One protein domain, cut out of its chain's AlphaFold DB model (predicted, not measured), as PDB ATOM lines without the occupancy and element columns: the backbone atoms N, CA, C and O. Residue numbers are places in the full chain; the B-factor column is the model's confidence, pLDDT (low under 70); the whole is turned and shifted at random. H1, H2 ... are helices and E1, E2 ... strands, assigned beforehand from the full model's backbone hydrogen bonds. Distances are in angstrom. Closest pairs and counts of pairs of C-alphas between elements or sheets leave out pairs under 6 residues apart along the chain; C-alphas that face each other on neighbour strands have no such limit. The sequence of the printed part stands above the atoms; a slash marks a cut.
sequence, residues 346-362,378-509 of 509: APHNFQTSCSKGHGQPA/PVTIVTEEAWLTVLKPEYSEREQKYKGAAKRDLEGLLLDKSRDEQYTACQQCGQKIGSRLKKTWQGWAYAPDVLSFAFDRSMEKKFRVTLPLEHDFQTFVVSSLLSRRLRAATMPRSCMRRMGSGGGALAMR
ATOM      1  N   ALA A 346      -0.882   4.345 -16.155       91.38
ATOM      2  CA  ALA A 346       0.068   5.171 -15.453       91.38
ATOM      3  C   ALA A 346      -0.372   6.639 -15.594       91.38
ATOM      4  O   ALA A 346      -0.524   7.112 -16.724       91.38
ATOM      5  N   PRO A 347      -0.578   7.369 -14.487       91.56
ATOM      6  CA  PRO A 347      -0.910   8.788 -14.524       91.56
ATOM      7  C   PRO A 347       0.370   9.600 -14.754       91.56
ATOM      8  O   PRO A 347       1.174   9.784 -13.845       91.56
ATOM      9  N   HIS A 348       0.610  10.061 -15.974       92.69
ATOM     10  CA  HIS A 348       1.780  10.861 -16.322       92.69
ATOM     11  C   HIS A 348       1.557  12.331 -15.980       92.69
ATOM     12  O   HIS A 348       0.649  12.958 -16.517       92.69
ATOM     13  N   ASN A 349       2.432  12.904 -15.157       91.81
ATOM     14  CA  ASN A 349       2.466  14.341 -14.932       91.81
ATOM     15  C   ASN A 349       3.309  15.012 -16.007       91.81
ATOM     16  O   ASN A 349       4.468  14.651 -16.234       91.81
ATOM     17  N   PHE A 350       2.728  16.018 -16.643       90.44
ATOM     18  CA  PHE A 350       3.403  16.860 -17.606       90.44
ATOM     19  C   PHE A 350       3.373  18.306 -17.153       90.44
ATOM     20  O   PHE A 350       2.318  18.845 -16.831       90.44
ATOM     21  N   GLN A 351       4.533  18.942 -17.179       89.19
ATOM     22  CA  GLN A 351       4.646  20.376 -17.007       89.19
ATOM     23  C   GLN A 351       4.476  21.049 -18.365       89.19
ATOM     24  O   GLN A 351       5.223  20.743 -19.302       89.19
ATOM     25  N   THR A 352       3.511  21.960 -18.467       84.56
ATOM     26  CA  THR A 352       3.264  22.758 -19.668       84.56
ATOM     27  C   THR A 352       3.642  24.217 -19.453       84.56
ATOM     28  O   THR A 352       3.296  24.825 -18.440       84.56
ATOM     29  N   SER A 353       4.337  24.787 -20.435       82.31
ATOM     30  CA  SER A 353       4.715  26.201 -20.474       82.31
ATOM     31  C   SER A 353       4.590  26.745 -21.897       82.31
ATOM     32  O   SER A 353       5.159  26.177 -22.833       82.31
ATOM     33  N   CYS A 354       3.875  27.852 -22.082       77.12
ATOM     34  CA  CYS A 354       3.877  28.597 -23.342       77.12
ATOM     35  C   CYS A 354       4.968  29.673 -23.324       77.12
ATOM     36  O   CYS A 354       5.120  30.385 -22.335       77.12
ATOM     37  N   SER A 355       5.644  29.887 -24.457       70.00
ATOM     38  CA  SER A 355       6.610  30.985 -24.626       70.00
ATOM     39  C   SER A 355       6.009  32.381 -24.407       70.00
ATOM     40  O   SER A 355       6.743  33.317 -24.106       70.00
ATOM     41  N   LYS A 356       4.682  32.520 -24.518       67.69
ATOM     42  CA  LYS A 356       3.936  33.760 -24.248       67.69
ATOM     43  C   LYS A 356       3.344  33.849 -22.834       67.69
ATOM     44  O   LYS A 356       2.560  34.752 -22.579       67.69
ATOM     45  N   GLY A 357       3.689  32.931 -21.927       61.56
ATOM     46  CA  GLY A 357       3.207  32.963 -20.541       61.56
ATOM     47  C   GLY A 357       1.792  32.412 -20.334       61.56
ATOM     48  O   GLY A 357       1.185  32.687 -19.312       61.56
ATOM     49  N   HIS A 358       1.259  31.626 -21.268       64.38
ATOM     50  CA  HIS A 358      -0.005  30.899 -21.101       64.38
ATOM     51  C   HIS A 358       0.219  29.502 -20.493       64.38
ATOM     52  O   HIS A 358       1.106  28.767 -20.936       64.38
ATOM     53  N   GLY A 359      -0.585  29.132 -19.495       53.38
ATOM     54  CA  GLY A 359      -0.437  27.865 -18.767       53.38
ATOM     55  C   GLY A 359      -1.319  26.717 -19.268       53.38
ATOM     56  O   GLY A 359      -0.927  25.558 -19.147       53.38
ATOM     57  N   GLN A 360      -2.488  26.994 -19.857       55.06
ATOM     58  CA  GLN A 360      -3.538  25.978 -19.980       55.06
ATOM     59  C   GLN A 360      -3.816  25.503 -21.421       55.06
ATOM     60  O   GLN A 360      -3.947  26.324 -22.332       55.06
ATOM     61  N   PRO A 361      -3.951  24.177 -21.641       51.19
ATOM     62  CA  PRO A 361      -4.408  23.611 -22.910       51.19
ATOM     63  C   PRO A 361      -5.942  23.544 -23.077       51.19
ATOM     64  O   PRO A 361      -6.381  23.393 -24.213       51.19
ATOM     65  N   ALA A 362      -6.748  23.682 -22.014       44.75
ATOM     66  CA  ALA A 362      -8.213  23.820 -22.079       44.75
ATOM     67  C   ALA A 362      -8.776  24.334 -20.734       44.75
ATOM     68  O   ALA A 362      -8.501  23.724 -19.703       44.75
ATOM     69  N   PRO A 378       3.233  31.047 -15.688       57.53
ATOM     70  CA  PRO A 378       2.309  30.113 -15.063       57.53
ATOM     71  C   PRO A 378       2.650  28.696 -15.516       57.53
ATOM     72  O   PRO A 378       2.349  28.271 -16.633       57.53
ATOM     73  N   VAL A 379       3.321  27.966 -14.633       64.50
ATOM     74  CA  VAL A 379       3.606  26.551 -14.802       64.50
ATOM     75  C   VAL A 379       2.332  25.785 -14.480       64.50
ATOM     76  O   VAL A 379       1.866  25.805 -13.346       64.50
ATOM     77  N   THR A 380       1.771  25.096 -15.472       78.00
ATOM     78  CA  THR A 380       0.617  24.215 -15.255       78.00
ATOM     79  C   THR A 380       1.073  22.765 -15.290       78.00
ATOM     80  O   THR A 380       1.877  22.379 -16.140       78.00
ATOM     81  N   ILE A 381       0.572  21.962 -14.353       83.06
ATOM     82  CA  ILE A 381       0.789  20.517 -14.333       83.06
ATOM     83  C   ILE A 381      -0.486  19.849 -14.843       83.06
ATOM     84  O   ILE A 381      -1.556  20.027 -14.268       83.06
ATOM     85  N   VAL A 382      -0.361  19.075 -15.916       86.88
ATOM     86  CA  VAL A 382      -1.447  18.285 -16.502       86.88
ATOM     87  C   VAL A 382      -1.169  16.813 -16.230       86.88
ATOM     88  O   VAL A 382      -0.073  16.327 -16.507       86.88
ATOM     89  N   THR A 383      -2.154  16.101 -15.684       89.62
ATOM     90  CA  THR A 383      -2.081  14.644 -15.514       89.62
ATOM     91  C   THR A 383      -2.759  13.963 -16.696       89.62
ATOM     92  O   THR A 383      -3.927  14.218 -16.973       89.62
ATOM     93  N   GLU A 384      -2.040  13.081 -17.384       91.44
ATOM     94  CA  GLU A 384      -2.562  12.286 -18.494       91.44
ATOM     95  C   GLU A 384      -2.373  10.801 -18.220       91.44
ATOM     96  O   GLU A 384      -1.262  10.333 -17.972       91.44
ATOM     97  N   GLU A 385      -3.447  10.026 -18.301       91.62
ATOM     98  CA  GLU A 385      -3.357   8.582 -18.132       91.62
ATOM     99  C   GLU A 385      -2.929   7.893 -19.428       91.62
ATOM    100  O   GLU A 385      -3.493   8.124 -20.499       91.62
ATOM    101  N   ALA A 386      -1.966   6.978 -19.329       92.06
ATOM    102  CA  ALA A 386      -1.547   6.157 -20.454       92.06
ATOM    103  C   ALA A 386      -1.361   4.696 -20.047       92.06
ATOM    104  O   ALA A 386      -0.811   4.386 -18.995       92.06
ATOM    105  N   TRP A 387      -1.737   3.774 -20.935       92.06
ATOM    106  CA  TRP A 387      -1.492   2.339 -20.746       92.06
ATOM    107  C   TRP A 387      -0.012   1.961 -20.699       92.06
ATOM    108  O   TRP A 387       0.337   0.897 -20.199       92.06
ATOM    109  N   LEU A 388       0.848   2.776 -21.317       92.75
ATOM    110  CA  LEU A 388       2.256   2.473 -21.538       92.75
ATOM    111  C   LEU A 388       3.094   3.748 -21.432       92.75
ATOM    112  O   LEU A 388       2.809   4.742 -22.104       92.75
ATOM    113  N   THR A 389       4.206   3.664 -20.711       92.94
ATOM    114  CA  THR A 389       5.283   4.653 -20.739       92.94
ATOM    115  C   THR A 389       6.168   4.392 -21.956       92.94
ATOM    116  O   THR A 389       6.924   3.422 -21.992       92.94
ATOM    117  N   VAL A 390       6.084   5.252 -22.972       91.56
ATOM    118  CA  VAL A 390       6.971   5.164 -24.143       91.56
ATOM    119  C   VAL A 390       8.344   5.739 -23.793       91.56
ATOM    120  O   VAL A 390       8.426   6.879 -23.325       91.56
ATOM    121  N   LEU A 391       9.388   4.943 -24.022       92.38
ATOM    122  CA  LEU A 391      10.793   5.251 -23.776       92.38
ATOM    123  C   LEU A 391      11.547   5.299 -25.101       92.38
ATOM    124  O   LEU A 391      11.683   4.275 -25.783       92.38
ATOM    125  N   LYS A 392      12.044   6.486 -25.444       89.69
ATOM    126  CA  LYS A 392      12.832   6.737 -26.646       89.69
ATOM    127  C   LYS A 392      14.285   6.993 -26.238       89.69
ATOM    128  O   LYS A 392      14.517   7.881 -25.427       89.69
ATOM    129  N   PRO A 393      15.255   6.224 -26.755       87.00
ATOM    130  CA  PRO A 393      16.660   6.482 -26.476       87.00
ATOM    131  C   PRO A 393      17.146   7.721 -27.232       87.00
ATOM    132  O   PRO A 393      16.901   7.852 -28.436       87.00
ATOM    133  N   GLU A 394      17.920   8.562 -26.558       85.75
ATOM    134  CA  GLU A 394      18.730   9.583 -27.217       85.75
ATOM    135  C   GLU A 394      20.098   9.013 -27.602       85.75
ATOM    136  O   GLU A 394      20.641   8.133 -26.924       85.75
ATOM    137  N   TYR A 395      20.659   9.483 -28.717       83.69
ATOM    138  CA  TYR A 395      21.958   9.036 -29.218       83.69
ATOM    139  C   TYR A 395      22.856  10.230 -29.484       83.69
ATOM    140  O   TYR A 395      22.504  11.103 -30.277       83.69
ATOM    141  N   SER A 396      24.052  10.206 -28.903       83.19
ATOM    142  CA  SER A 396      25.107  11.150 -29.275       83.19
ATOM    143  C   SER A 396      25.528  10.956 -30.738       83.19
ATOM    144  O   SER A 396      25.444   9.847 -31.275       83.19
ATOM    145  N   GLU A 397      26.067  11.997 -31.376       83.75
ATOM    146  CA  GLU A 397      26.588  11.900 -32.752       83.75
ATOM    147  C   GLU A 397      27.605  10.761 -32.915       83.75
ATOM    148  O   GLU A 397      27.628  10.048 -33.921       83.75
ATOM    149  N   ARG A 398      28.438  10.540 -31.889       81.81
ATOM    150  CA  ARG A 398      29.416   9.448 -31.864       81.81
ATOM    151  C   ARG A 398      28.741   8.077 -31.896       81.81
ATOM    152  O   ARG A 398      29.216   7.169 -32.578       81.81
ATOM    153  N   GLU A 399      27.642   7.908 -31.168       82.12
ATOM    154  CA  GLU A 399      26.894   6.651 -31.140       82.12
ATOM    155  C   GLU A 399      26.131   6.399 -32.435       82.12
ATOM    156  O   GLU A 399      26.039   5.241 -32.851       82.12
ATOM    157  N   GLN A 400      25.634   7.452 -33.086       83.00
ATOM    158  CA  GLN A 400      25.001   7.350 -34.401       83.00
ATOM    159  C   GLN A 400      25.995   6.845 -35.457       83.00
ATOM    160  O   GLN A 400      25.657   5.964 -36.243       83.00
ATOM    161  N   LYS A 401      27.255   7.304 -35.405       81.19
ATOM    162  CA  LYS A 401      28.329   6.896 -36.333       81.19
ATOM    163  C   LYS A 401      28.843   5.466 -36.109       81.19
ATOM    164  O   LYS A 401      29.361   4.835 -37.029       81.19
ATOM    165  N   TYR A 402      28.728   4.923 -34.896       78.88
ATOM    166  CA  TYR A 402      29.193   3.563 -34.593       78.88
ATOM    167  C   TYR A 402      28.254   2.490 -35.180       78.88
ATOM    168  O   TYR A 402      27.044   2.676 -35.224       78.88
ATOM    169  N   LYS A 403      28.750   1.306 -35.570       75.50
ATOM    170  CA  LYS A 403      27.886   0.226 -36.116       75.50
ATOM    171  C   LYS A 403      27.222  -0.662 -35.052       75.50
ATOM    172  O   LYS A 403      26.203  -1.294 -35.319       75.50
ATOM    173  N   GLY A 404      27.771  -0.737 -33.839       79.81
ATOM    174  CA  GLY A 404      27.251  -1.624 -32.787       79.81
ATOM    175  C   GLY A 404      26.012  -1.079 -32.073       79.81
ATOM    176  O   GLY A 404      25.784   0.128 -32.050       79.81
ATOM    177  N   ALA A 405      25.219  -1.970 -31.468       81.00
ATOM    178  CA  ALA A 405      24.025  -1.578 -30.723       81.00
ATOM    179  C   ALA A 405      24.388  -0.784 -29.459       81.00
ATOM    180  O   ALA A 405      25.235  -1.226 -28.678       81.00
ATOM    181  N   ALA A 406      23.721   0.352 -29.245       83.81
ATOM    182  CA  ALA A 406      23.914   1.153 -28.041       83.81
ATOM    183  C   ALA A 406      23.404   0.394 -26.809       83.81
ATOM    184  O   ALA A 406      22.462  -0.396 -26.903       83.81
ATOM    185  N   LYS A 407      24.023   0.611 -25.652       86.12
ATOM    186  CA  LYS A 407      23.537   0.067 -24.381       86.12
ATOM    187  C   LYS A 407      22.871   1.191 -23.601       86.12
ATOM    188  O   LYS A 407      23.429   2.281 -23.504       86.12
ATOM    189  N   ARG A 408      21.688   0.911 -23.074       87.81
ATOM    190  CA  ARG A 408      20.927   1.788 -22.186       87.81
ATOM    191  C   ARG A 408      20.465   0.963 -20.993       87.81
ATOM    192  O   ARG A 408      20.260  -0.243 -21.132       87.81
ATOM    193  N   ASP A 409      20.320   1.574 -19.837       89.94
ATOM    194  CA  ASP A 409      19.573   1.006 -18.719       89.94
ATOM    195  C   ASP A 409      18.187   1.660 -18.641       89.94
ATOM    196  O   ASP A 409      17.872   2.588 -19.389       89.94
ATOM    197  N   LEU A 410      17.312   1.102 -17.807       89.44
ATOM    198  CA  LEU A 410      15.956   1.625 -17.642       89.44
ATOM    199  C   LEU A 410      15.952   3.041 -17.051       89.44
ATOM    200  O   LEU A 410      15.186   3.883 -17.505       89.44
ATOM    201  N   GLU A 411      16.811   3.287 -16.064       90.06
ATOM    202  CA  GLU A 411      16.900   4.567 -15.362       90.06
ATOM    203  C   GLU A 411      17.347   5.692 -16.300       90.06
ATOM    204  O   GLU A 411      16.684   6.723 -16.372       90.06
ATOM    205  N   GLY A 412      18.382   5.461 -17.113       90.12
ATOM    206  CA  GLY A 412      18.821   6.404 -18.136       90.12
ATOM    207  C   GLY A 412      17.727   6.715 -19.154       90.12
ATOM    208  O   GLY A 412      17.507   7.875 -19.469       90.12
ATOM    209  N   LEU A 413      16.960   5.715 -19.603       92.19
ATOM    210  CA  LEU A 413      15.840   5.950 -20.527       92.19
ATOM    211  C   LEU A 413      14.698   6.765 -19.906       92.19
ATOM    212  O   LEU A 413      13.997   7.486 -20.617       92.19
ATOM    213  N   LEU A 414      14.471   6.635 -18.600       92.75
ATOM    214  CA  LEU A 414      13.480   7.437 -17.881       92.75
ATOM    215  C   LEU A 414      13.965   8.874 -17.681       92.75
ATOM    216  O   LEU A 414      13.178   9.806 -17.837       92.75
ATOM    217  N   LEU A 415      15.257   9.060 -17.411       91.88
ATOM    218  CA  LEU A 415      15.877  10.383 -17.379       91.88
ATOM    219  C   LEU A 415      15.813  11.058 -18.753       91.88
ATOM    220  O   LEU A 415      15.395  12.211 -18.827       91.88
ATOM    221  N   ASP A 416      16.124  10.340 -19.833       91.00
ATOM    222  CA  ASP A 416      15.965  10.834 -21.206       91.00
ATOM    223  C   ASP A 416      14.505  11.258 -21.451       91.00
ATOM    224  O   ASP A 416      14.241  12.367 -21.908       91.00
ATOM    225  N   LYS A 417      13.527  10.441 -21.030       92.50
ATOM    226  CA  LYS A 417      12.100  10.792 -21.129       92.50
ATOM    227  C   LYS A 417      11.742  12.075 -20.370       92.50
ATOM    228  O   LYS A 417      10.893  12.825 -20.841       92.50
ATOM    229  N   SER A 418      12.338  12.323 -19.204       90.06
ATOM    230  CA  SER A 418      12.066  13.545 -18.427       90.06
ATOM    231  C   SER A 418      12.582  14.816 -19.107       90.06
ATOM    232  O   SER A 418      12.076  15.909 -18.862       90.06
ATOM    233  N   ARG A 419      13.566  14.660 -19.998       89.25
ATOM    234  CA  ARG A 419      14.160  15.738 -20.793       89.25
ATOM    235  C   ARG A 419      13.495  15.901 -22.158       89.25
ATOM    236  O   ARG A 419      13.674  16.943 -22.774       89.25
ATOM    237  N   ASP A 420      12.726  14.909 -22.608       87.06
ATOM    238  CA  ASP A 420      12.025  14.932 -23.893       87.06
ATOM    239  C   ASP A 420      10.963  16.042 -23.916       87.06
ATOM    240  O   ASP A 420       9.953  16.008 -23.202       87.06
ATOM    241  N   GLU A 421      11.213  17.051 -24.748       88.69
ATOM    242  CA  GLU A 421      10.346  18.209 -24.907       88.69
ATOM    243  C   GLU A 421       9.351  17.967 -26.037       88.69
ATOM    244  O   GLU A 421       9.695  17.916 -27.220       88.69
ATOM    245  N   GLN A 422       8.077  17.872 -25.675       85.88
ATOM    246  CA  GLN A 422       6.991  17.760 -26.631       85.88
ATOM    247  C   GLN A 422       6.400  19.137 -26.889       85.88
ATOM    248  O   GLN A 422       6.190  19.923 -25.968       85.88
ATOM    249  N   TYR A 423       6.099  19.422 -28.149       83.56
ATOM    250  CA  TYR A 423       5.534  20.702 -28.543       83.56
ATOM    251  C   TYR A 423       4.146  20.505 -29.141       83.56
ATOM    252  O   TYR A 423       3.998  19.836 -30.164       83.56
ATOM    253  N   THR A 424       3.136  21.113 -28.526       78.88
ATOM    254  CA  THR A 424       1.754  21.120 -29.027       78.88
ATOM    255  C   THR A 424       1.313  22.536 -29.383       78.88
ATOM    256  O   THR A 424       1.919  23.525 -28.965       78.88
ATOM    257  N   ALA A 425       0.278  22.659 -30.214       75.81
ATOM    258  CA  ALA A 425      -0.288  23.962 -30.540       75.81
ATOM    259  C   ALA A 425      -0.940  24.582 -29.293       75.81
ATOM    260  O   ALA A 425      -1.702  23.917 -28.592       75.81
ATOM    261  N   CYS A 426      -0.646  25.854 -29.015       73.75
ATOM    262  CA  CYS A 426      -1.317  26.583 -27.946       73.75
ATOM    263  C   CYS A 426      -2.688  27.062 -28.434       73.75
ATOM    264  O   CYS A 426      -2.749  27.937 -29.296       73.75
ATOM    265  N   GLN A 427      -3.779  26.533 -27.872       73.19
ATOM    266  CA  GLN A 427      -5.129  26.951 -28.270       73.19
ATOM    267  C   GLN A 427      -5.383  28.445 -27.998       73.19
ATOM    268  O   GLN A 427      -5.989  29.119 -28.824       73.19
ATOM    269  N   GLN A 428      -4.834  28.991 -26.906       69.00
ATOM    270  CA  GLN A 428      -4.999  30.401 -26.527       69.00
ATOM    271  C   GLN A 428      -4.206  31.380 -27.408       69.00
ATOM    272  O   GLN A 428      -4.611  32.524 -27.587       69.00
ATOM    273  N   CYS A 429      -3.086  30.958 -28.002       67.75
ATOM    274  CA  CYS A 429      -2.315  31.835 -28.892       67.75
ATOM    275  C   CYS A 429      -2.878  31.908 -30.322       67.75
ATOM    276  O   CYS A 429      -2.374  32.698 -31.132       67.75
ATOM    277  N   GLY A 430      -3.889  31.086 -30.632       59.25
ATOM    278  CA  GLY A 430      -4.395  30.874 -31.985       59.25
ATOM    279  C   GLY A 430      -3.324  30.337 -32.942       59.25
ATOM    280  O   GLY A 430      -2.171  30.123 -32.570       59.25
ATOM    281  N   GLN A 431      -3.677  30.157 -34.217       54.81
ATOM    282  CA  GLN A 431      -2.774  29.699 -35.290       54.81
ATOM    283  C   GLN A 431      -1.633  30.690 -35.636       54.81
ATOM    284  O   GLN A 431      -1.106  30.678 -36.746       54.81
ATOM    285  N   LYS A 432      -1.211  31.565 -34.712       55.25
ATOM    286  CA  LYS A 432      -0.030  32.409 -34.909       55.25
ATOM    287  C   LYS A 432       1.211  31.514 -34.918       55.25
ATOM    288  O   LYS A 432       1.609  30.956 -33.888       55.25
ATOM    289  N   ILE A 433       1.786  31.383 -36.112       47.97
ATOM    290  CA  ILE A 433       2.995  30.625 -36.444       47.97
ATOM    291  C   ILE A 433       4.056  30.865 -35.357       47.97
ATOM    292  O   ILE A 433       4.475  31.996 -35.126       47.97
ATOM    293  N   GLY A 434       4.447  29.803 -34.646       55.47
ATOM    294  CA  GLY A 434       5.520  29.831 -33.640       55.47
ATOM    295  C   GLY A 434       5.084  29.752 -32.172       55.47
ATOM    296  O   GLY A 434       5.924  29.505 -31.311       55.47
ATOM    297  N   SER A 435       3.792  29.880 -31.852       59.38
ATOM    298  CA  SER A 435       3.311  29.724 -30.469       59.38
ATOM    299  C   SER A 435       3.034  28.256 -30.112       59.38
ATOM    300  O   SER A 435       1.955  27.711 -30.346       59.38
ATOM    301  N   ARG A 436       4.047  27.585 -29.555       71.56
ATOM    302  CA  ARG A 436       3.962  26.183 -29.124       71.56
ATOM    303  C   ARG A 436       3.958  26.089 -27.598       71.56
ATOM    304  O   ARG A 436       4.710  26.793 -26.927       71.56
ATOM    305  N   LEU A 437       3.105  25.224 -27.061       78.19
ATOM    306  CA  LEU A 437       3.170  24.782 -25.673       78.19
ATOM    307  C   LEU A 437       4.292  23.756 -25.569       78.19
ATOM    308  O   LEU A 437       4.225  22.705 -26.203       78.19
ATOM    309  N   LYS A 438       5.316  24.075 -24.778       86.38
ATOM    310  CA  LYS A 438       6.331  23.110 -24.373       86.38
ATOM    311  C   LYS A 438       5.742  22.246 -23.268       86.38
ATOM    312  O   LYS A 438       5.228  22.771 -22.284       86.38
ATOM    313  N   LYS A 439       5.819  20.934 -23.443       88.62
ATOM    314  CA  LYS A 439       5.299  19.909 -22.548       88.62
ATOM    315  C   LYS A 439       6.440  18.963 -22.189       88.62
ATOM    316  O   LYS A 439       7.034  18.355 -23.072       88.62
ATOM    317  N   THR A 440       6.749  18.850 -20.903       90.69
ATOM    318  CA  THR A 440       7.851  18.016 -20.392       90.69
ATOM    319  C   THR A 440       7.327  17.029 -19.365       90.69
ATOM    320  O   THR A 440       6.468  17.370 -18.553       90.69
ATOM    321  N   TRP A 441       7.790  15.783 -19.425       93.81
ATOM    322  CA  TRP A 441       7.342  14.740 -18.507       93.81
ATOM    323  C   TRP A 441       8.052  14.873 -17.155       93.81
ATOM    324  O   TRP A 441       9.272  14.805 -17.090       93.81
ATOM    325  N   GLN A 442       7.286  15.018 -16.075       91.50
ATOM    326  CA  GLN A 442       7.807  15.210 -14.712       91.50
ATOM    327  C   GLN A 442       7.781  13.933 -13.865       91.50
ATOM    328  O   GLN A 442       8.073  13.968 -12.674       91.50
ATOM    329  N   GLY A 443       7.395  12.801 -14.454       91.56
ATOM    330  CA  GLY A 443       7.185  11.556 -13.723       91.56
ATOM    331  C   GLY A 443       5.727  11.110 -13.719       91.56
ATOM    332  O   GLY A 443       4.880  11.610 -14.465       91.56
ATOM    333  N   TRP A 444       5.428  10.130 -12.882       91.56
ATOM    334  CA  TRP A 444       4.072   9.680 -12.608       91.56
ATOM    335  C   TRP A 444       3.503  10.404 -11.388       91.56
ATOM    336  O   TRP A 444       4.219  10.639 -10.415       91.56
ATOM    337  N   ALA A 445       2.210  10.724 -11.401       87.56
ATOM    338  CA  ALA A 445       1.529  11.290 -10.237       87.56
ATOM    339  C   ALA A 445       1.591  10.323  -9.043       87.56
ATOM    340  O   ALA A 445       1.908  10.714  -7.922       87.56
ATOM    341  N   TYR A 446       1.350   9.041  -9.311       84.88
ATOM    342  CA  TYR A 446       1.490   7.921  -8.389       84.88
ATOM    343  C   TYR A 446       1.890   6.663  -9.171       84.88
ATOM    344  O   TYR A 446       1.640   6.564 -10.373       84.88
ATOM    345  N   ALA A 447       2.528   5.698  -8.504       80.69
ATOM    346  CA  ALA A 447       2.919   4.440  -9.137       80.69
ATOM    347  C   ALA A 447       1.724   3.465  -9.219       80.69
ATOM    348  O   ALA A 447       1.196   3.092  -8.162       80.69
ATOM    349  N   PRO A 448       1.319   3.018 -10.426       84.81
ATOM    350  CA  PRO A 448       0.295   1.988 -10.577       84.81
ATOM    351  C   PRO A 448       0.803   0.626 -10.079       84.81
ATOM    352  O   PRO A 448       1.994   0.435  -9.822       84.81
ATOM    353  N   ASP A 449      -0.109  -0.338  -9.945       83.06
ATOM    354  CA  ASP A 449       0.230  -1.709  -9.547       83.06
ATOM    355  C   ASP A 449       1.050  -2.442 -10.618       83.06
ATOM    356  O   ASP A 449       1.798  -3.364 -10.302       83.06
ATOM    357  N   VAL A 450       0.899  -2.051 -11.884       87.12
ATOM    358  CA  VAL A 450       1.690  -2.536 -13.013       87.12
ATOM    359  C   VAL A 450       2.129  -1.352 -13.864       87.12
ATOM    360  O   VAL A 450       1.311  -0.664 -14.464       87.12
ATOM    361  N   LEU A 451       3.441  -1.152 -13.971       89.31
ATOM    362  CA  LEU A 451       4.045  -0.224 -14.918       89.31
ATOM    363  C   LEU A 451       4.391  -0.944 -16.213       89.31
ATOM    364  O   LEU A 451       5.208  -1.865 -16.229       89.31
ATOM    365  N   SER A 452       3.832  -0.468 -17.317       91.56
ATOM    366  CA  SER A 452       4.153  -0.987 -18.639       91.56
ATOM    367  C   SER A 452       5.000   0.010 -19.428       91.56
ATOM    368  O   SER A 452       4.666   1.188 -19.533       91.56
ATOM    369  N   PHE A 453       6.091  -0.461 -20.023       92.00
ATOM    370  CA  PHE A 453       7.031   0.317 -20.822       92.00
ATOM    371  C   PHE A 453       6.992  -0.132 -22.276       92.00
ATOM    372  O   PHE A 453       6.999  -1.329 -22.557       92.00
ATOM    373  N   ALA A 454       7.013   0.822 -23.200       91.00
ATOM    374  CA  ALA A 454       7.209   0.577 -24.620       91.00
ATOM    375  C   ALA A 454       8.548   1.177 -25.048       91.00
ATOM    376  O   ALA A 454       8.729   2.390 -25.015       91.00
ATOM    377  N   PHE A 455       9.490   0.331 -25.453       89.44
ATOM    378  CA  PHE A 455      10.786   0.772 -25.960       89.44
ATOM    379  C   PHE A 455      10.665   1.090 -27.443       89.44
ATOM    380  O   PHE A 455      10.470   0.177 -28.255       89.44
ATOM    381  N   ASP A 456      10.793   2.369 -27.782       84.94
ATOM    382  CA  ASP A 456      10.702   2.825 -29.159       84.94
ATOM    383  C   ASP A 456      11.934   2.375 -29.952       84.94
ATOM    384  O   ASP A 456      13.066   2.778 -29.687       84.94
ATOM    385  N   ARG A 457      11.696   1.494 -30.923       75.94
ATOM    386  CA  ARG A 457      12.701   0.934 -31.837       75.94
ATOM    387  C   ARG A 457      12.493   1.394 -33.279       75.94
ATOM    388  O   ARG A 457      12.999   0.747 -34.191       75.94
ATOM    389  N   SER A 458      11.720   2.457 -33.485       71.44
ATOM    390  CA  SER A 458      11.549   3.084 -34.800       71.44
ATOM    391  C   SER A 458      12.838   3.737 -35.312       71.44
ATOM    392  O   SER A 458      13.002   3.899 -36.515       71.44
ATOM    393  N   MET A 459      13.777   4.053 -34.416       68.69
ATOM    394  CA  MET A 459      15.072   4.647 -34.750       68.69
ATOM    395  C   MET A 459      15.959   3.675 -35.550       68.69
ATOM    396  O   MET A 459      16.038   2.486 -35.232       68.69
ATOM    397  N   GLU A 460      16.709   4.193 -36.529       67.12
ATOM    398  CA  GLU A 460      17.658   3.408 -37.344       67.12
ATOM    399  C   GLU A 460      18.716   2.692 -36.489       67.12
ATOM    400  O   GLU A 460      19.169   1.579 -36.785       67.12
ATOM    401  N   LYS A 461      19.092   3.322 -35.373       77.69
ATOM    402  CA  LYS A 461      20.075   2.798 -34.438       77.69
ATOM    403  C   LYS A 461      19.460   1.750 -33.508       77.69
ATOM    404  O   LYS A 461      18.571   2.023 -32.707       77.69
ATOM    405  N   LYS A 462      20.018   0.537 -33.539       81.31
ATOM    406  CA  LYS A 462      19.669  -0.533 -32.591       81.31
ATOM    407  C   LYS A 462      20.217  -0.225 -31.196       81.31
ATOM    408  O   LYS A 462      21.377   0.168 -31.057       81.31
ATOM    409  N   PHE A 463      19.443  -0.549 -30.164       83.88
ATOM    410  CA  PHE A 463      19.892  -0.498 -28.773       83.88
ATOM    411  C   PHE A 463      19.462  -1.729 -27.972       83.88
ATOM    412  O   PHE A 463      18.535  -2.463 -28.328       83.88
ATOM    413  N   ARG A 464      20.195  -1.977 -26.889       85.19
ATOM    414  CA  ARG A 464      19.936  -3.006 -25.886       85.19
ATOM    415  C   ARG A 464      19.627  -2.316 -24.569       85.19
ATOM    416  O   ARG A 464      20.380  -1.439 -24.159       85.19
ATOM    417  N   VAL A 465      18.561  -2.763 -23.920       84.75
ATOM    418  CA  VAL A 465      18.156  -2.265 -22.607       84.75
ATOM    419  C   VAL A 465      18.560  -3.270 -21.541       84.75
ATOM    420  O   VAL A 465      18.229  -4.455 -21.648       84.75
ATOM    421  N   THR A 466      19.278  -2.798 -20.531       85.62
ATOM    422  CA  THR A 466      19.536  -3.529 -19.293       85.62
ATOM    423  C   THR A 466      18.384  -3.254 -18.336       85.62
ATOM    424  O   THR A 466      18.127  -2.105 -17.986       85.62
ATOM    425  N   LEU A 467      17.678  -4.310 -17.938       81.56
ATOM    426  CA  LEU A 467      16.538  -4.219 -17.032       81.56
ATOM    427  C   LEU A 467      16.921  -4.811 -15.676       81.56
ATOM    428  O   LEU A 467      17.347  -5.972 -15.639       81.56
ATOM    429  N   PRO A 468      16.780  -4.058 -14.577       78.69
ATOM    430  CA  PRO A 468      16.976  -4.609 -13.246       78.69
ATOM    431  C   PRO A 468      15.837  -5.585 -12.895       78.69
ATOM    432  O   PRO A 468      14.726  -5.490 -13.420       78.69
ATOM    433  N   LEU A 469      16.112  -6.543 -12.004       72.56
ATOM    434  CA  LEU A 469      15.088  -7.473 -11.497       72.56
ATOM    435  C   LEU A 469      14.074  -6.768 -10.580       72.56
ATOM    436  O   LEU A 469      12.898  -7.129 -10.571       72.56
ATOM    437  N   GLU A 470      14.540  -5.774  -9.829       76.69
ATOM    438  CA  GLU A 470      13.764  -4.898  -8.952       76.69
ATOM    439  C   GLU A 470      14.289  -3.471  -9.138       76.69
ATOM    440  O   GLU A 470      15.504  -3.277  -9.224       76.69
ATOM    441  N   HIS A 471      13.391  -2.495  -9.236       79.25
ATOM    442  CA  HIS A 471      13.744  -1.085  -9.363       79.25
ATOM    443  C   HIS A 471      12.880  -0.240  -8.432       79.25
ATOM    444  O   HIS A 471      11.702  -0.535  -8.208       79.25
ATOM    445  N   ASP A 472      13.491   0.801  -7.881       81.56
ATOM    446  CA  ASP A 472      12.806   1.786  -7.064       81.56
ATOM    447  C   ASP A 472      12.474   2.989  -7.942       81.56
ATOM    448  O   ASP A 472      13.371   3.651  -8.455       81.56
ATOM    449  N   PHE A 473      11.183   3.234  -8.157       84.06
ATOM    450  CA  PHE A 473      10.716   4.311  -9.031       84.06
ATOM    451  C   PHE A 473      10.448   5.613  -8.273       84.06
ATOM    452  O   PHE A 473       9.887   6.537  -8.853       84.06
ATOM    453  N   GLN A 474      10.837   5.711  -6.996       82.25
ATOM    454  CA  GLN A 474      10.575   6.887  -6.164       82.25
ATOM    455  C   GLN A 474      11.059   8.201  -6.802       82.25
ATOM    456  O   GLN A 474      10.391   9.219  -6.669       82.25
ATOM    457  N   THR A 475      12.168   8.180  -7.541       83.56
ATOM    458  CA  THR A 475      12.716   9.351  -8.251       83.56
ATOM    459  C   THR A 475      11.831   9.860  -9.389       83.56
ATOM    460  O   THR A 475      11.974  11.005  -9.804       83.56
ATOM    461  N   PHE A 476      10.911   9.032  -9.883       87.31
ATOM    462  CA  PHE A 476      10.012   9.341 -10.994       87.31
ATOM    463  C   PHE A 476       8.542   9.389 -10.557       87.31
ATOM    464  O   PHE A 476       7.661   9.419 -11.410       87.31
ATOM    465  N   VAL A 477       8.256   9.372  -9.251       86.12
ATOM    466  CA  VAL A 477       6.901   9.502  -8.697       86.12
ATOM    467  C   VAL A 477       6.807  10.819  -7.935       86.12
ATOM    468  O   VAL A 477       7.538  11.045  -6.978       86.12
ATOM    469  N   VAL A 478       5.890  11.689  -8.356       79.62
ATOM    470  CA  VAL A 478       5.740  13.049  -7.808       79.62
ATOM    471  C   VAL A 478       5.096  13.030  -6.411       79.62
ATOM    472  O   VAL A 478       5.389  13.878  -5.573       79.62
ATOM    473  N   SER A 479       4.244  12.041  -6.128       68.12
ATOM    474  CA  SER A 479       3.657  11.819  -4.803       68.12
ATOM    475  C   SER A 479       4.690  11.291  -3.797       68.12
ATOM    476  O   SER A 479       5.196  10.176  -3.926       68.12
ATOM    477  N   SER A 480       4.956  12.068  -2.742       53.38
ATOM    478  CA  SER A 480       5.933  11.756  -1.686       53.38
ATOM    479  C   SER A 480       5.496  10.661  -0.701       53.38
ATOM    480  O   SER A 480       6.278  10.261   0.161       53.38
ATOM    481  N   LEU A 481       4.256  10.171  -0.794       49.44
ATOM    482  CA  LEU A 481       3.643   9.390   0.285       49.44
ATOM    483  C   LEU A 481       3.829   7.870   0.172       49.44
ATOM    484  O   LEU A 481       3.550   7.163   1.140       49.44
ATOM    485  N   LEU A 482       4.304   7.333  -0.958       51.53
ATOM    486  CA  LEU A 482       4.418   5.881  -1.146       51.53
ATOM    487  C   LEU A 482       5.689   5.493  -1.915       51.53
ATOM    488  O   LEU A 482       5.702   5.469  -3.142       51.53
ATOM    489  N   SER A 483       6.741   5.089  -1.195       49.25
ATOM    490  CA  SER A 483       7.852   4.344  -1.802       49.25
ATOM    491  C   SER A 483       7.333   2.978  -2.271       49.25
ATOM    492  O   SER A 483       7.000   2.122  -1.443       49.25
ATOM    493  N   ARG A 484       7.241   2.760  -3.587       59.72
ATOM    494  CA  ARG A 484       6.867   1.469  -4.182       59.72
ATOM    495  C   ARG A 484       8.032   0.925  -5.003       59.72
ATOM    496  O   ARG A 484       8.396   1.486  -6.032       59.72
ATOM    497  N   ARG A 485       8.580  -0.209  -4.559       57.56
ATOM    498  CA  ARG A 485       9.518  -1.011  -5.353       57.56
ATOM    499  C   ARG A 485       8.735  -1.954  -6.246       57.56
ATOM    500  O   ARG A 485       7.929  -2.734  -5.740       57.56
ATOM    501  N   LEU A 486       9.002  -1.893  -7.545       60.34
ATOM    502  CA  LEU A 486       8.364  -2.745  -8.546       60.34
ATOM    503  C   LEU A 486       9.401  -3.716  -9.123       60.34
ATOM    504  O   LEU A 486      10.596  -3.420  -9.217       60.34
ATOM    505  N   ARG A 487       8.950  -4.910  -9.499       56.84
ATOM    506  CA  ARG A 487       9.768  -6.009 -10.021       56.84
ATOM    507  C   ARG A 487       9.439  -6.299 -11.472       56.84
ATOM    508  O   ARG A 487       8.310  -6.151 -11.920       56.84
ATOM    509  N   ALA A 488      10.406  -6.787 -12.235       56.59
ATOM    510  CA  ALA A 488      10.131  -7.212 -13.604       56.59
ATOM    511  C   ALA A 488       9.164  -8.416 -13.620       56.59
ATOM    512  O   ALA A 488       9.486  -9.476 -13.080       56.59
ATOM    513  N   ALA A 489       7.992  -8.265 -14.251       57.53
ATOM    514  CA  ALA A 489       6.974  -9.314 -14.327       57.53
ATOM    515  C   ALA A 489       7.038 -10.070 -15.660       57.53
ATOM    516  O   ALA A 489       7.159 -11.294 -15.666       57.53
ATOM    517  N   THR A 490       6.995  -9.359 -16.794       56.47
ATOM    518  CA  THR A 490       7.093  -9.969 -18.132       56.47
ATOM    519  C   THR A 490       7.721  -9.065 -19.173       56.47
ATOM    520  O   THR A 490       7.515  -7.858 -19.165       56.47
ATOM    521  N   MET A 491       8.439  -9.676 -20.121       55.25
ATOM    522  CA  MET A 491       9.065  -8.997 -21.256       55.25
ATOM    523  C   MET A 491       8.731  -9.716 -22.573       55.25
ATOM    524  O   MET A 491       9.473 -10.616 -22.985       55.25
ATOM    525  N   PRO A 492       7.647  -9.341 -23.269       49.91
ATOM    526  CA  PRO A 492       7.441  -9.768 -24.646       49.91
ATOM    527  C   PRO A 492       8.552  -9.208 -25.554       49.91
ATOM    528  O   PRO A 492       8.703  -8.002 -25.747       49.91
ATOM    529  N   ARG A 493       9.366 -10.103 -26.129       47.94
ATOM    530  CA  ARG A 493      10.364  -9.751 -27.150       47.94
ATOM    531  C   ARG A 493       9.773  -9.985 -28.534       47.94
ATOM    532  O   ARG A 493       9.422 -11.113 -28.860       47.94
ATOM    533  N   SER A 494       9.739  -8.946 -29.368       40.84
ATOM    534  CA  SER A 494       9.481  -9.131 -30.797       40.84
ATOM    535  C   SER A 494      10.647  -9.905 -31.425       40.84
ATOM    536  O   SER A 494      11.779  -9.418 -31.474       40.84
ATOM    537  N   CYS A 495      10.372 -11.128 -31.878       31.78
ATOM    538  CA  CYS A 495      11.274 -11.948 -32.686       31.78
ATOM    539  C   CYS A 495      11.026 -11.701 -34.186       31.78
ATOM    540  O   CYS A 495      10.915 -12.647 -34.959       31.78
ATOM    541  N   MET A 496      10.922 -10.445 -34.629       31.58
ATOM    542  CA  MET A 496      10.887 -10.145 -36.064       31.58
ATOM    543  C   MET A 496      12.311 -10.165 -36.636       31.58
ATOM    544  O   MET A 496      13.108  -9.255 -36.418       31.58
ATOM    545  N   ARG A 497      12.656 -11.250 -37.343       31.47
ATOM    546  CA  ARG A 497      13.951 -11.417 -38.036       31.47
ATOM    547  C   ARG A 497      14.016 -10.722 -39.402       31.47
ATOM    548  O   ARG A 497      15.106 -10.614 -39.952       31.47
ATOM    549  N   ARG A 498      12.900 -10.237 -39.943       30.03
ATOM    550  CA  ARG A 498      12.803  -9.446 -41.181       30.03
ATOM    551  C   ARG A 498      11.561  -8.559 -41.065       30.03
ATOM    552  O   ARG A 498      10.571  -9.039 -40.526       30.03
ATOM    553  N   MET A 499      11.625  -7.342 -41.606       29.30
ATOM    554  CA  MET A 499      10.657  -6.227 -41.511       29.30
ATOM    555  C   MET A 499      10.987  -5.262 -40.359       29.30
ATOM    556  O   MET A 499      11.088  -5.655 -39.198       29.30
ATOM    557  N   GLY A 500      11.268  -4.012 -40.731       32.56
ATOM    558  CA  GLY A 500      11.677  -2.934 -39.834       32.56
ATOM    559  C   GLY A 500      10.580  -2.507 -38.859       32.56
ATOM    560  O   GLY A 500       9.415  -2.850 -39.026       32.56
ATOM    561  N   SER A 501      11.001  -1.759 -37.835       36.41
ATOM    562  CA  SER A 501      10.180  -1.124 -36.792       36.41
ATOM    563  C   SER A 501       9.237  -2.061 -36.020       36.41
ATOM    564  O   SER A 501       8.083  -2.257 -36.379       36.41
ATOM    565  N   GLY A 502       9.712  -2.593 -34.891       35.31
ATOM    566  CA  GLY A 502       8.858  -3.253 -33.903       35.31
ATOM    567  C   GLY A 502       9.318  -2.911 -32.492       35.31
ATOM    568  O   GLY A 502      10.421  -3.299 -32.094       35.31
ATOM    569  N   GLY A 503       8.494  -2.165 -31.752       38.91
ATOM    570  CA  GLY A 503       8.724  -1.844 -30.344       38.91
ATOM    571  C   GLY A 503       8.659  -3.094 -29.463       38.91
ATOM    572  O   GLY A 503       7.980  -4.073 -29.778       38.91
ATOM    573  N   GLY A 504       9.409  -3.094 -28.361       38.66
ATOM    574  CA  GLY A 504       9.267  -4.103 -27.306       38.66
ATOM    575  C   GLY A 504       8.423  -3.537 -26.171       38.66
ATOM    576  O   GLY A 504       8.654  -2.394 -25.784       38.66
ATOM    577  N   ALA A 505       7.488  -4.318 -25.632       39.16
ATOM    578  CA  ALA A 505       6.767  -3.961 -24.412       39.16
ATOM    579  C   ALA A 505       7.367  -4.705 -23.205       39.16
ATOM    580  O   ALA A 505       7.897  -5.808 -23.344       39.16
ATOM    581  N   LEU A 506       7.316  -4.108 -22.022       43.69
ATOM    582  CA  LEU A 506       7.741  -4.704 -20.755       43.69
ATOM    583  C   LEU A 506       6.731  -4.317 -19.685       43.69
ATOM    584  O   LEU A 506       6.421  -3.142 -19.581       43.69
ATOM    585  N   ALA A 507       6.279  -5.262 -18.869       43.47
ATOM    586  CA  ALA A 507       5.478  -4.974 -17.685       43.47
ATOM    587  C   ALA A 507       6.295  -5.252 -16.412       43.47
ATOM    588  O   ALA A 507       6.894  -6.326 -16.258       43.47
ATOM    589  N   MET A 508       6.318  -4.282 -15.504       40.62
ATOM    590  CA  MET A 508       6.884  -4.355 -14.159       40.62
ATOM    591  C   MET A 508       5.756  -4.254 -13.126       40.62
ATOM    592  O   MET A 508       4.817  -3.494 -13.325       40.62
ATOM    593  N   ARG A 509       5.831  -5.036 -12.051       37.44
ATOM    594  CA  ARG A 509       4.823  -5.184 -11.001       37.44
ATOM    595  C   ARG A 509       5.449  -5.190  -9.617       37.44
ATOM    596  O   ARG A 509       6.443  -5.926  -9.438       37.44
TER     597      ARG A 509
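AT A GLANCE: This is residues 346 to 362 and 378 to 509 of the 509 residues of an uncharacterized protein of Ophiobolus disseminans (UniProt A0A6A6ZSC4). Two strongly twisted sheets sit side by side, the four-strand sheet E2 E1 E6 E5 and the curled five-strand sheet E3 E7 E11 E10 E9, with helix H2 bridging them. A ribbon of two strands, E4 and E8, lies beyond one end of H2, and the small helix H1 sits past the start of E4. The printed part has 149 residues, with named elements in the order E1 E2 E3 H1 E4 H2 E5 E6 E7 E8 E9 E10 E11, mostly strand. The four-strand sheet is antiparallel, the five-strand sheet mixed and the ribbon parallel. The whole is only just compact, close to loose, with a radius of gyration of the C-alphas of 17.3 A and spans of 47 by 41 by 25 A.

IN THESE COORDINATES: E1, residues 346 to 354, begins at C-alpha 346 (0.068, 5.171, -15.453) and is 25.0 A long. E2 is residues 380 to 386, 18.9 A, and E3 residues 389 to 391. H1 is residues 397 to 401, E4 residues 406 to 409, and H2 residues 410 to 419, 14.6 A, ending at C-alpha 419 (14.160, 15.738, -20.793). E5 is residues 421 to 425, E6 residues 436 to 444, 23.3 A, E7 residues 451 to 455, E8 residues 463 to 466 and E9 residues 470 to 472. E10 is residues 485 to 490, 15.8 A; E11, residues 504 to 508, ends at C-alpha 508 (6.884, -4.355, -14.159).

HOW THE PARTS SIT: E1 is antiparallel to E2 (N 348 and O 384, 2.8 A) and to E6 (N 351 and O 440, 2.8 A). E5 and E6 form a hairpin, with N 422 and O 439 at 2.8 A. E2 runs on into E3 at 96 degrees. E3 is parallel to E7, N 389 and O 452 being 2.8 A apart, and E7 is antiparallel to E11, N 453 and O 506 being 2.7 A apart. E9, E10 and E11 form a meander, each strand the antiparallel neighbour of the one before: N 471 and O 486 are 2.9 A apart, N 507 and O 490 2.9 A. E4 and E8 are parallel, with N 464 and O 406 at 2.8 A. H2 is on both larger sheets; its closest C-alphas are Leu 413 to Leu 391 of E3, 6.0 A, and Ser 418 to Trp 441 of E6, 4.9 A. H1 and H2 are apart. In both, every O i to N i+4 pair is within hydrogen-bond range.

THE WHOLE: The C-alphas farthest apart are those of Gly 357 and Arg 497, 48.9 A. Residues 363 to 377 are not printed, and C-alphas 362 and 378 are 14.1 A apart across the cut. The links E9 to E10 and E10 to E11 are long. Mean pLDDT of the printed part is 73.7; 50 residues are under 70, among them residues 479 to 509.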